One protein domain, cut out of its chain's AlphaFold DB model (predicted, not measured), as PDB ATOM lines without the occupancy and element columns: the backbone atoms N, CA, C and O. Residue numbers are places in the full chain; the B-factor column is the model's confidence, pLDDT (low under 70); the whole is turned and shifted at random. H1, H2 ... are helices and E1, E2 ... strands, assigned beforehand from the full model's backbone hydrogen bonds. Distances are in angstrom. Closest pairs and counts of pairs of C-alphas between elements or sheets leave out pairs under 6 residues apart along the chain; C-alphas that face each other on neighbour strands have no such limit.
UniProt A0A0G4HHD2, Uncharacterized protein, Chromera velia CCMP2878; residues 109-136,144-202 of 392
ATOM      1  N   GLN A 109      11.167  82.721  -1.271       44.06
ATOM      2  CA  GLN A 109      10.393  82.053  -2.316       44.06
ATOM      3  C   GLN A 109      11.191  81.917  -3.619       44.06
ATOM      4  O   GLN A 109      11.186  80.851  -4.212       44.06
ATOM      5  N   ALA A 110      11.938  82.950  -4.028       44.00
ATOM      6  CA  ALA A 110      12.771  82.892  -5.232       44.00
ATOM      7  C   ALA A 110      13.929  81.895  -5.085       44.00
ATOM      8  O   ALA A 110      14.163  81.096  -5.983       44.00
ATOM      9  N   VAL A 111      14.595  81.871  -3.922       48.19
ATOM     10  CA  VAL A 111      15.597  80.838  -3.616       48.19
ATOM     11  C   VAL A 111      14.948  79.459  -3.629       48.19
ATOM     12  O   VAL A 111      15.529  78.513  -4.142       48.19
ATOM     13  N   PHE A 112      13.732  79.325  -3.109       50.59
ATOM     14  CA  PHE A 112      13.009  78.063  -3.129       50.59
ATOM     15  C   PHE A 112      12.601  77.627  -4.544       50.59
ATOM     16  O   PHE A 112      12.768  76.458  -4.880       50.59
ATOM     17  N   ASP A 113      12.148  78.545  -5.393       50.91
ATOM     18  CA  ASP A 113      11.798  78.277  -6.786       50.91
ATOM     19  C   ASP A 113      13.038  77.959  -7.626       50.91
ATOM     20  O   ASP A 113      12.994  77.028  -8.425       50.91
ATOM     21  N   ASP A 114      14.172  78.627  -7.390       47.66
ATOM     22  CA  ASP A 114      15.466  78.298  -7.998       47.66
ATOM     23  C   ASP A 114      15.956  76.917  -7.560       47.66
ATOM     24  O   ASP A 114      16.486  76.147  -8.358       47.66
ATOM     25  N   VAL A 115      15.716  76.552  -6.302       52.03
ATOM     26  CA  VAL A 115      16.053  75.239  -5.748       52.03
ATOM     27  C   VAL A 115      15.122  74.165  -6.267       52.03
ATOM     28  O   VAL A 115      15.578  73.068  -6.565       52.03
ATOM     29  N   LEU A 116      13.831  74.448  -6.413       55.53
ATOM     30  CA  LEU A 116      12.890  73.551  -7.064       55.53
ATOM     31  C   LEU A 116      13.197  73.431  -8.556       55.53
ATOM     32  O   LEU A 116      13.038  72.344  -9.098       55.53
ATOM     33  N   CYS A 117      13.679  74.489  -9.204       49.44
ATOM     34  CA  CYS A 117      14.172  74.485 -10.577       49.44
ATOM     35  C   CYS A 117      15.457  73.656 -10.717       49.44
ATOM     36  O   CYS A 117      15.500  72.803 -11.603       49.44
ATOM     37  N   ASP A 118      16.443  73.803  -9.827       46.69
ATOM     38  CA  ASP A 118      17.670  72.987  -9.814       46.69
ATOM     39  C   ASP A 118      17.378  71.535  -9.405       46.69
ATOM     40  O   ASP A 118      17.920  70.573  -9.947       46.69
ATOM     41  N   LEU A 119      16.430  71.324  -8.495       47.47
ATOM     42  CA  LEU A 119      15.907  69.995  -8.209       47.47
ATOM     43  C   LEU A 119      15.185  69.444  -9.435       47.47
ATOM     44  O   LEU A 119      15.359  68.275  -9.735       47.47
ATOM     45  N   ARG A 120      14.422  70.244 -10.184       52.28
ATOM     46  CA  ARG A 120      13.702  69.828 -11.398       52.28
ATOM     47  C   ARG A 120      14.650  69.487 -12.543       52.28
ATOM     48  O   ARG A 120      14.382  68.515 -13.248       52.28
ATOM     49  N   THR A 121      15.756  70.208 -12.722       51.62
ATOM     50  CA  THR A 121      16.820  69.856 -13.680       51.62
ATOM     51  C   THR A 121      17.545  68.588 -13.235       51.62
ATOM     52  O   THR A 121      17.659  67.651 -14.021       51.62
ATOM     53  N   ARG A 122      17.893  68.457 -11.950       49.88
ATOM     54  CA  ARG A 122      18.466  67.214 -11.403       49.88
ATOM     55  C   ARG A 122      17.480  66.045 -11.411       49.88
ATOM     56  O   ARG A 122      17.895  64.898 -11.539       49.88
ATOM     57  N   PHE A 123      16.175  66.297 -11.325       45.22
ATOM     58  CA  PHE A 123      15.125  65.293 -11.499       45.22
ATOM     59  C   PHE A 123      14.952  64.931 -12.972       45.22
ATOM     60  O   PHE A 123      14.703  63.767 -13.265       45.22
ATOM     61  N   ARG A 124      15.142  65.866 -13.912       50.84
ATOM     62  CA  ARG A 124      15.239  65.570 -15.350       50.84
ATOM     63  C   ARG A 124      16.431  64.647 -15.626       50.84
ATOM     64  O   ARG A 124      16.280  63.668 -16.357       50.84
ATOM     65  N   ASP A 125      17.550  64.863 -14.939       43.97
ATOM     66  CA  ASP A 125      18.703  63.957 -14.963       43.97
ATOM     67  C   ASP A 125      18.433  62.637 -14.233       43.97
ATOM     68  O   ASP A 125      18.887  61.586 -14.681       43.97
ATOM     69  N   ALA A 126      17.629  62.638 -13.165       42.91
ATOM     70  CA  ALA A 126      17.163  61.423 -12.500       42.91
ATOM     71  C   ALA A 126      16.198  60.617 -13.387       42.91
ATOM     72  O   ALA A 126      16.255  59.395 -13.377       42.91
ATOM     73  N   TYR A 127      15.374  61.262 -14.218       45.31
ATOM     74  CA  TYR A 127      14.609  60.612 -15.286       45.31
ATOM     75  C   TYR A 127      15.538  60.048 -16.365       45.31
ATOM     76  O   TYR A 127      15.328  58.929 -16.832       45.31
ATOM     77  N   GLY A 128      16.619  60.759 -16.701       48.78
ATOM     78  CA  GLY A 128      17.721  60.232 -17.509       48.78
ATOM     79  C   GLY A 128      18.389  59.010 -16.864       48.78
ATOM     80  O   GLY A 128      18.698  58.037 -17.550       48.78
ATOM     81  N   HIS A 129      18.537  59.005 -15.539       42.56
ATOM     82  CA  HIS A 129      19.058  57.890 -14.754       42.56
ATOM     83  C   HIS A 129      18.064  56.723 -14.681       42.56
ATOM     84  O   HIS A 129      18.477  55.574 -14.784       42.56
ATOM     85  N   VAL A 130      16.757  56.976 -14.570       48.88
ATOM     86  CA  VAL A 130      15.699  55.956 -14.656       48.88
ATOM     87  C   VAL A 130      15.669  55.346 -16.060       48.88
ATOM     88  O   VAL A 130      15.619  54.124 -16.181       48.88
ATOM     89  N   SER A 131      15.824  56.151 -17.115       52.84
ATOM     90  CA  SER A 131      15.993  55.673 -18.496       52.84
ATOM     91  C   SER A 131      17.293  54.881 -18.701       52.84
ATOM     92  O   SER A 131      17.265  53.838 -19.349       52.84
ATOM     93  N   ARG A 132      18.421  55.286 -18.094       44.16
ATOM     94  CA  ARG A 132      19.677  54.501 -18.089       44.16
ATOM     95  C   ARG A 132      19.587  53.231 -17.241       44.16
ATOM     96  O   ARG A 132      20.227  52.236 -17.556       44.16
ATOM     97  N   CYS A 133      18.797  53.224 -16.171       42.03
ATOM     98  CA  CYS A 133      18.507  52.011 -15.409       42.03
ATOM     99  C   CYS A 133      17.606  51.060 -16.208       42.03
ATOM    100  O   CYS A 133      17.805  49.848 -16.134       42.03
ATOM    101  N   LYS A 134      16.689  51.599 -17.023       48.88
ATOM    102  CA  LYS A 134      15.842  50.850 -17.963       48.88
ATOM    103  C   LYS A 134      16.665  50.147 -19.048       48.88
ATOM    104  O   LYS A 134      16.297  49.052 -19.455       48.88
ATOM    105  N   SER A 135      17.801  50.718 -19.463       44.88
ATOM    106  CA  SER A 135      18.693  50.097 -20.453       44.88
ATOM    107  C   SER A 135      19.647  49.043 -19.879       44.88
ATOM    108  O   SER A 135      20.322  48.381 -20.658       44.88
ATOM    109  N   ASN A 136      19.737  48.876 -18.549       36.28
ATOM    110  CA  ASN A 136      20.807  48.079 -17.931       36.28
ATOM    111  C   ASN A 136      20.371  46.853 -17.111       36.28
ATOM    112  O   ASN A 136      21.248  46.144 -16.619       36.28
ATOM    113  N   SER A 144       4.534  46.590  -8.451       89.94
ATOM    114  CA  SER A 144       3.329  47.410  -8.174       89.94
ATOM    115  C   SER A 144       3.509  48.939  -8.101       89.94
ATOM    116  O   SER A 144       4.495  49.432  -7.572       89.94
ATOM    117  N   LEU A 145       2.507  49.721  -8.527       86.44
ATOM    118  CA  LEU A 145       2.512  51.198  -8.453       86.44
ATOM    119  C   LEU A 145       3.085  51.756  -7.127       86.44
ATOM    120  O   LEU A 145       3.876  52.695  -7.140       86.44
ATOM    121  N   GLU A 146       2.796  51.095  -6.006       88.69
ATOM    122  CA  GLU A 146       3.365  51.374  -4.680       88.69
ATOM    123  C   GLU A 146       4.908  51.342  -4.624       88.69
ATOM    124  O   GLU A 146       5.528  52.207  -4.010       88.69
ATOM    125  N   GLN A 147       5.564  50.377  -5.278       88.31
ATOM    126  CA  GLN A 147       7.029  50.302  -5.359       88.31
ATOM    127  C   GLN A 147       7.612  51.450  -6.180       88.31
ATOM    128  O   GLN A 147       8.701  51.940  -5.871       88.31
ATOM    129  N   PHE A 148       6.907  51.882  -7.228       88.88
ATOM    130  CA  PHE A 148       7.310  53.048  -8.004       88.88
ATOM    131  C   PHE A 148       7.192  54.329  -7.170       88.88
ATOM    132  O   PHE A 148       8.145  55.110  -7.115       88.88
ATOM    133  N   GLU A 149       6.075  54.519  -6.468       90.44
ATOM    134  CA  GLU A 149       5.871  55.668  -5.585       90.44
ATOM    135  C   GLU A 149       6.887  55.710  -4.441       90.44
ATOM    136  O   GLU A 149       7.450  56.771  -4.164       90.44
ATOM    137  N   GLU A 150       7.192  54.570  -3.818       91.44
ATOM    138  CA  GLU A 150       8.184  54.497  -2.742       91.44
ATOM    139  C   GLU A 150       9.601  54.787  -3.258       91.44
ATOM    140  O   GLU A 150      10.347  55.541  -2.627       91.44
ATOM    141  N   CYS A 151       9.955  54.280  -4.445       91.69
ATOM    142  CA  CYS A 151      11.219  54.600  -5.114       91.69
ATOM    143  C   CYS A 151      11.316  56.102  -5.431       91.69
ATOM    144  O   CYS A 151      12.341  56.742  -5.179       91.69
ATOM    145  N   HIS A 152      10.229  56.701  -5.917       91.38
ATOM    146  CA  HIS A 152      10.166  58.130  -6.200       91.38
ATOM    147  C   HIS A 152      10.287  58.977  -4.920       91.38
ATOM    148  O   HIS A 152      11.058  59.941  -4.890       91.38
ATOM    149  N   LYS A 153       9.614  58.584  -3.830       93.38
ATOM    150  CA  LYS A 153       9.776  59.198  -2.502       93.38
ATOM    151  C   LYS A 153      11.204  59.045  -1.981       93.38
ATOM    152  O   LYS A 153      11.748  59.986  -1.410       93.38
ATOM    153  N   GLU A 154      11.855  57.899  -2.176       94.12
ATOM    154  CA  GLU A 154      13.258  57.693  -1.791       94.12
ATOM    155  C   GLU A 154      14.214  58.616  -2.565       94.12
ATOM    156  O   GLU A 154      15.087  59.247  -1.962       94.12
ATOM    157  N   CYS A 155      14.025  58.761  -3.878       93.00
ATOM    158  CA  CYS A 155      14.801  59.691  -4.701       93.00
ATOM    159  C   CYS A 155      14.618  61.144  -4.241       93.00
ATOM    160  O   CYS A 155      15.610  61.852  -4.052       93.00
ATOM    161  N   LYS A 156      13.375  61.567  -3.969       93.88
ATOM    162  CA  LYS A 156      13.085  62.894  -3.406       93.88
ATOM    163  C   LYS A 156      13.760  63.104  -2.053       93.88
ATOM    164  O   LYS A 156      14.421  64.120  -1.859       93.88
ATOM    165  N   ARG A 157      13.687  62.117  -1.151       94.94
ATOM    166  CA  ARG A 157      14.364  62.167   0.157       94.94
ATOM    167  C   ARG A 157      15.869  62.374   0.024       94.94
ATOM    168  O   ARG A 157      16.435  63.189   0.749       94.94
ATOM    169  N   LYS A 158      16.525  61.658  -0.895       94.50
ATOM    170  CA  LYS A 158      17.973  61.788  -1.134       94.50
ATOM    171  C   LYS A 158      18.341  63.167  -1.675       94.50
ATOM    172  O   LYS A 158      19.297  63.761  -1.179       94.50
ATOM    173  N   ALA A 159      17.574  63.683  -2.633       93.38
ATOM    174  CA  ALA A 159      17.815  64.996  -3.225       93.38
ATOM    175  C   ALA A 159      17.658  66.119  -2.188       93.38
ATOM    176  O   ALA A 159      18.575  66.915  -1.996       93.38
ATOM    177  N   VAL A 160      16.554  66.105  -1.435       95.44
ATOM    178  CA  VAL A 160      16.297  67.063  -0.351       95.44
ATOM    179  C   VAL A 160      17.382  66.983   0.720       95.44
ATOM    180  O   VAL A 160      17.903  68.007   1.145       95.44
ATOM    181  N   LYS A 161      17.790  65.777   1.132       94.69
ATOM    182  CA  LYS A 161      18.854  65.610   2.131       94.69
ATOM    183  C   LYS A 161      20.201  66.152   1.642       94.69
ATOM    184  O   LYS A 161      20.915  66.764   2.430       94.69
ATOM    185  N   SER A 162      20.534  65.945   0.366       95.19
ATOM    186  CA  SER A 162      21.746  66.505  -0.242       95.19
ATOM    187  C   SER A 162      21.696  68.030  -0.261       95.19
ATOM    188  O   SER A 162      22.667  68.669   0.126       95.19
ATOM    189  N   TYR A 163      20.565  68.611  -0.652       95.06
ATOM    190  CA  TYR A 163      20.397  70.060  -0.719       95.06
ATOM    191  C   TYR A 163      20.408  70.721   0.669       95.06
ATOM    192  O   TYR A 163      21.141  71.668   0.925       95.06
ATOM    193  N   LEU A 164      19.679  70.164   1.638       95.00
ATOM    194  CA  LEU A 164      19.682  70.683   3.008       95.00
ATOM    195  C   LEU A 164      21.056  70.559   3.682       95.00
ATOM    196  O   LEU A 164      21.326  71.264   4.650       95.00
ATOM    197  N   SER A 165      21.931  69.672   3.197       94.31
ATOM    198  CA  SER A 165      23.307  69.574   3.694       94.31
ATOM    199  C   SER A 165      24.241  70.663   3.161       94.31
ATOM    200  O   SER A 165      25.265  70.907   3.792       94.31
ATOM    201  N   THR A 166      23.892  71.331   2.055       96.25
ATOM    202  CA  THR A 166      24.678  72.443   1.492       96.25
ATOM    203  C   THR A 166      24.275  73.806   2.048       96.25
ATOM    204  O   THR A 166      24.990  74.776   1.831       96.25
ATOM    205  N   LEU A 167      23.140  73.892   2.746       94.81
ATOM    206  CA  LEU A 167      22.663  75.128   3.359       94.81
ATOM    207  C   LEU A 167      23.322  75.401   4.712       94.81
ATOM    208  O   LEU A 167      23.485  74.493   5.537       94.81
ATOM    209  N   ASP A 168      23.585  76.681   4.976       96.50
ATOM    210  CA  ASP A 168      23.965  77.165   6.299       96.50
ATOM    211  C   ASP A 168      22.903  76.833   7.348       96.50
ATOM    212  O   ASP A 168      21.710  76.709   7.057       96.50
ATOM    213  N   LYS A 169      23.331  76.694   8.608       94.56
ATOM    214  CA  LYS A 169      22.468  76.230   9.708       94.56
ATOM    215  C   LYS A 169      21.219  77.102   9.892       94.56
ATOM    216  O   LYS A 169      20.158  76.556  10.189       94.56
ATOM    217  N   GLU A 170      21.345  78.414   9.705       94.31
ATOM    218  CA  GLU A 170      20.247  79.379   9.839       94.31
ATOM    219  C   GLU A 170      19.250  79.269   8.680       94.31
ATOM    220  O   GLU A 170      18.058  79.058   8.910       94.31
ATOM    221  N   VAL A 171      19.742  79.289   7.436       95.12
ATOM    222  CA  VAL A 171      18.912  79.143   6.226       95.12
ATOM    223  C   VAL A 171      18.210  77.790   6.213       95.12
ATOM    224  O   VAL A 171      17.017  77.700   5.929       95.12
ATOM    225  N   ARG A 172      18.918  76.725   6.602       95.62
ATOM    226  CA  ARG A 172      18.338  75.393   6.757       95.62
ATOM    227  C   ARG A 172      17.199  75.389   7.773       95.62
ATOM    228  O   ARG A 172      16.207  74.716   7.531       95.62
ATOM    229  N   GLY A 173      17.316  76.120   8.882       93.69
ATOM    230  CA  GLY A 173      16.248  76.247   9.877       93.69
ATOM    231  C   GLY A 173      14.979  76.877   9.300       93.69
ATOM    232  O   GLY A 173      13.893  76.342   9.507       93.69
ATOM    233  N   LEU A 174      15.127  77.948   8.515       94.38
ATOM    234  CA  LEU A 174      14.008  78.627   7.853       94.38
ATOM    235  C   LEU A 174      13.337  77.739   6.801       94.38
ATOM    236  O   LEU A 174      12.122  77.569   6.826       94.38
ATOM    237  N   VAL A 175      14.127  77.100   5.930       94.69
ATOM    238  CA  VAL A 175      13.605  76.178   4.906       94.69
ATOM    239  C   VAL A 175      12.873  75.003   5.556       94.69
ATOM    240  O   VAL A 175      11.811  74.601   5.097       94.69
ATOM    241  N   LEU A 176      13.413  74.457   6.647       95.06
ATOM    242  CA  LEU A 176      12.784  73.362   7.382       95.06
ATOM    243  C   LEU A 176      11.490  73.768   8.096       95.06
ATOM    244  O   LEU A 176      10.589  72.937   8.197       95.06
ATOM    245  N   ALA A 177      11.404  75.003   8.596       93.00
ATOM    246  CA  ALA A 177      10.195  75.529   9.220       93.00
ATOM    247  C   ALA A 177       9.075  75.727   8.189       93.00
ATOM    248  O   ALA A 177       7.950  75.295   8.427       93.00
ATOM    249  N   GLU A 178       9.403  76.293   7.026       95.69
ATOM    250  CA  GLU A 178       8.440  76.566   5.955       95.69
ATOM    251  C   GLU A 178       7.971  75.278   5.262       95.69
ATOM    252  O   GLU A 178       6.782  75.035   5.068       95.69
ATOM    253  N   MET A 179       8.911  74.388   4.930       94.50
ATOM    254  CA  MET A 179       8.620  73.163   4.181       94.50
ATOM    255  C   MET A 179       8.167  71.984   5.048       94.50
ATOM    256  O   MET A 179       7.968  70.886   4.524       94.50
ATOM    257  N   GLY A 180       8.025  72.166   6.363       94.94
ATOM    258  CA  GLY A 180       7.704  71.094   7.311       94.94
ATOM    259  C   GLY A 180       6.578  70.152   6.846       94.94
ATOM    260  O   GLY A 180       6.798  68.935   6.824       94.94
ATOM    261  N   PRO A 181       5.415  70.669   6.397       93.50
ATOM    262  CA  PRO A 181       4.313  69.837   5.907       93.50
ATOM    263  C   PRO A 181       4.690  68.993   4.679       93.50
ATOM    264  O   PRO A 181       4.461  67.787   4.651       93.50
ATOM    265  N   GLN A 182       5.360  69.598   3.699       93.69
ATOM    266  CA  GLN A 182       5.736  68.942   2.441       93.69
ATOM    267  C   GLN A 182       6.822  67.881   2.652       93.69
ATOM    268  O   GLN A 182       6.851  66.857   1.974       93.69
ATOM    269  N   LEU A 183       7.730  68.105   3.606       94.19
ATOM    270  CA  LEU A 183       8.761  67.139   3.979       94.19
ATOM    271  C   LEU A 183       8.160  65.909   4.672       94.19
ATOM    272  O   LEU A 183       8.622  64.788   4.425       94.19
ATOM    273  N   SER A 184       7.093  66.096   5.453       93.94
ATOM    274  CA  SER A 184       6.347  65.005   6.088       93.94
ATOM    275  C   SER A 184       5.716  64.061   5.058       93.94
ATOM    276  O   SER A 184       5.804  62.841   5.221       93.94
ATOM    277  N   ASP A 185       5.185  64.583   3.949       93.88
ATOM    278  CA  ASP A 185       4.573  63.776   2.877       93.88
ATOM    279  C   ASP A 185       5.570  62.833   2.185       93.88
ATOM    280  O   ASP A 185       5.220  61.754   1.691       93.88
ATOM    281  N   ILE A 186       6.850  63.210   2.183       94.25
ATOM    282  CA  ILE A 186       7.951  62.409   1.635       94.25
ATOM    283  C   ILE A 186       8.588  61.527   2.735       94.25
ATOM    284  O   ILE A 186       9.554  60.804   2.487       94.25
ATOM    285  N   GLY A 187       8.053  61.541   3.961       94.06
ATOM    286  CA  GLY A 187       8.525  60.733   5.088       94.06
ATOM    287  C   GLY A 187       9.778  61.281   5.778       94.06
ATOM    288  O   GLY A 187      10.560  60.504   6.338       94.06
ATOM    289  N   ILE A 188      10.003  62.595   5.717       94.56
ATOM    290  CA  ILE A 188      11.048  63.292   6.472       94.56
ATOM    291  C   ILE A 188      10.385  63.996   7.655       94.56
ATOM    292  O   ILE A 188       9.618  64.937   7.484       94.56
ATOM    293  N   GLU A 189      10.713  63.561   8.867       93.25
ATOM    294  CA  GLU A 189      10.312  64.240  10.092       93.25
ATOM    295  C   GLU A 189      11.363  65.288  10.461       93.25
ATOM    296  O   GLU A 189      12.549  64.995  10.647       93.25
ATOM    297  N   VAL A 190      10.916  66.534  10.560       93.38
ATOM    298  CA  VAL A 190      11.743  67.669  10.957       93.38
ATOM    299  C   VAL A 190      11.601  67.861  12.461       93.38
ATOM    300  O   VAL A 190      10.509  68.121  12.960       93.38
ATOM    301  N   ASN A 191      12.703  67.765  13.205       88.81
ATOM    302  CA  ASN A 191      12.703  68.201  14.596       88.81
ATOM    303  C   ASN A 191      12.945  69.714  14.640       88.81
ATOM    304  O   ASN A 191      14.089  70.159  14.525       88.81
ATOM    305  N   ALA A 192      11.870  70.484  14.813       75.00
ATOM    306  CA  ALA A 192      11.914  71.944  14.866       75.00
ATOM    307  C   ALA A 192      12.856  72.479  15.962       75.00
ATOM    308  O   ALA A 192      13.494  73.508  15.768       75.00
ATOM    309  N   ALA A 193      13.011  71.758  17.080       75.12
ATOM    310  CA  ALA A 193      13.850  72.201  18.194       75.12
ATOM    311  C   ALA A 193      15.356  72.100  17.896       75.12
ATOM    312  O   ALA A 193      16.150  72.870  18.427       75.12
ATOM    313  N   THR A 194      15.770  71.144  17.063       80.75
ATOM    314  CA  THR A 194      17.194  70.876  16.788       80.75
ATOM    315  C   THR A 194      17.604  71.193  15.353       80.75
ATOM    316  O   THR A 194      18.794  71.153  15.036       80.75
ATOM    317  N   GLY A 195      16.641  71.442  14.459       80.69
ATOM    318  CA  GLY A 195      16.871  71.496  13.015       80.69
ATOM    319  C   GLY A 195      17.404  70.172  12.451       80.69
ATOM    320  O   GLY A 195      18.047  70.163  11.402       80.69
ATOM    321  N   SER A 196      17.208  69.055  13.167       83.62
ATOM    322  CA  SER A 196      17.679  67.735  12.738       83.62
ATOM    323  C   SER A 196      16.598  66.999  11.955       83.62
ATOM    324  O   SER A 196      15.452  66.927  12.400       83.62
ATOM    325  N   LEU A 197      16.991  66.380  10.845       86.44
ATOM    326  CA  LEU A 197      16.125  65.529  10.036       86.44
ATOM    327  C   LEU A 197      16.148  64.094  10.562       86.44
ATOM    328  O   LEU A 197      17.217  63.482  10.654       86.44
ATOM    329  N   LYS A 198      14.979  63.528  10.847       88.12
ATOM    330  CA  LYS A 198      14.798  62.090  11.060       88.12
ATOM    331  C   LYS A 198      13.992  61.522   9.902       88.12
ATOM    332  O   LYS A 198      13.028  62.118   9.441       88.12
ATOM    333  N   LEU A 199      14.407  60.367   9.397       82.81
ATOM    334  CA  LEU A 199      13.560  59.626   8.472       82.81
ATOM    335  C   LEU A 199      12.463  58.965   9.293       82.81
ATOM    336  O   LEU A 199      12.771  58.259  10.256       82.81
ATOM    337  N   LYS A 200      11.207  59.176   8.896       84.06
ATOM    338  CA  LYS A 200      10.097  58.419   9.458       84.06
ATOM    339  C   LYS A 200      10.366  56.955   9.156       84.06
ATOM    340  O   LYS A 200      10.565  56.586   7.995       84.06
ATOM    341  N   ALA A 201      10.448  56.130  10.196       66.69
ATOM    342  CA  ALA A 201      10.571  54.697  10.007       66.69
ATOM    343  C   ALA A 201       9.299  54.234   9.288       66.69
ATOM    344  O   ALA A 201       8.231  54.164   9.894       66.69
ATOM    345  N   ALA A 202       9.398  53.977   7.982       55.00
ATOM    346  CA  ALA A 202       8.338  53.291   7.267       55.00
ATOM    347  C   ALA A 202       8.095  51.976   8.012       55.00
ATOM    348  O   ALA A 202       9.057  51.265   8.315       55.00
TER     349      ALA A 202
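What this domain is: This is residues 109 to 136 and 144 to 202 of the 392 residues of an uncharacterized protein of Chromera velia CCMP2878 (UniProt A0A0G4HHD2). Two long helices, H1 and H2, cross at a slant and come close near Leu 119 and Ala 159, while a small head of H3, H4 and the hairpin E1 E2 sits beside the later part of H2. The ends at residues 127 to 136 and 144 to 149 stick out. The printed part has 87 residues, in the order H1 H2 H3 H4 E1 E2; it is mostly helix, with one antiparallel sheet, E1 - E2. It is only just compact, close to loose, with a radius of gyration of the C-alphas of 14.1 A and spans of 44 by 30 by 17 A.

Where its parts are: H1, residues 109 to 134, begins at C-alpha 109 (10.393, 82.053, -2.316) and is 35.3 A long. H2, residues 145 to 166, is 32.3 A long and ends at C-alpha 166 (24.678, 72.443, 1.492). H3 is residues 169 to 178, 14.5 A, and H4 residues 180 to 185, 9.1 A. E1 is residues 188 to 191, 9.6 A; E2, residues 196 to 199, 10.0 A, ends at C-alpha 199 (13.560, 59.626, 8.472).

How they stand to each other: H1 and H2 are close but not clearly touching, their closest C-alphas, Leu 119 and Ala 159, 7.3 A apart; they run opposite ways at a steep tilt of 49 degrees. H2 and H3 are also close but not clearly touching, with Leu 164 and Arg 172 the closest C-alphas at 6.2 A. H3 and H4 meet only through their link. The closest C-alphas of H4 and E1 are Gly 180 and Val 190, 6.4 A. In the hairpin E1 and E2, N 189 and O 198 are 2.8 A apart, within hydrogen-bond range. Every O i to N i+4 pair is within range in H1, H3 and H4; H2 has 17 of 18.

The domain as a whole: The C-alphas of Ser 135 and Ala 193, the two farthest apart, are 44.8 A apart. Residues 137 to 143 are not printed, and C-alphas 136 and 144 are 20.0 A apart across the cut. Of the links that are printed whole, none is long. Residues 109 to 136 and 201 to 202 have pLDDT under 70, against a mean of 76.7 for the printed part.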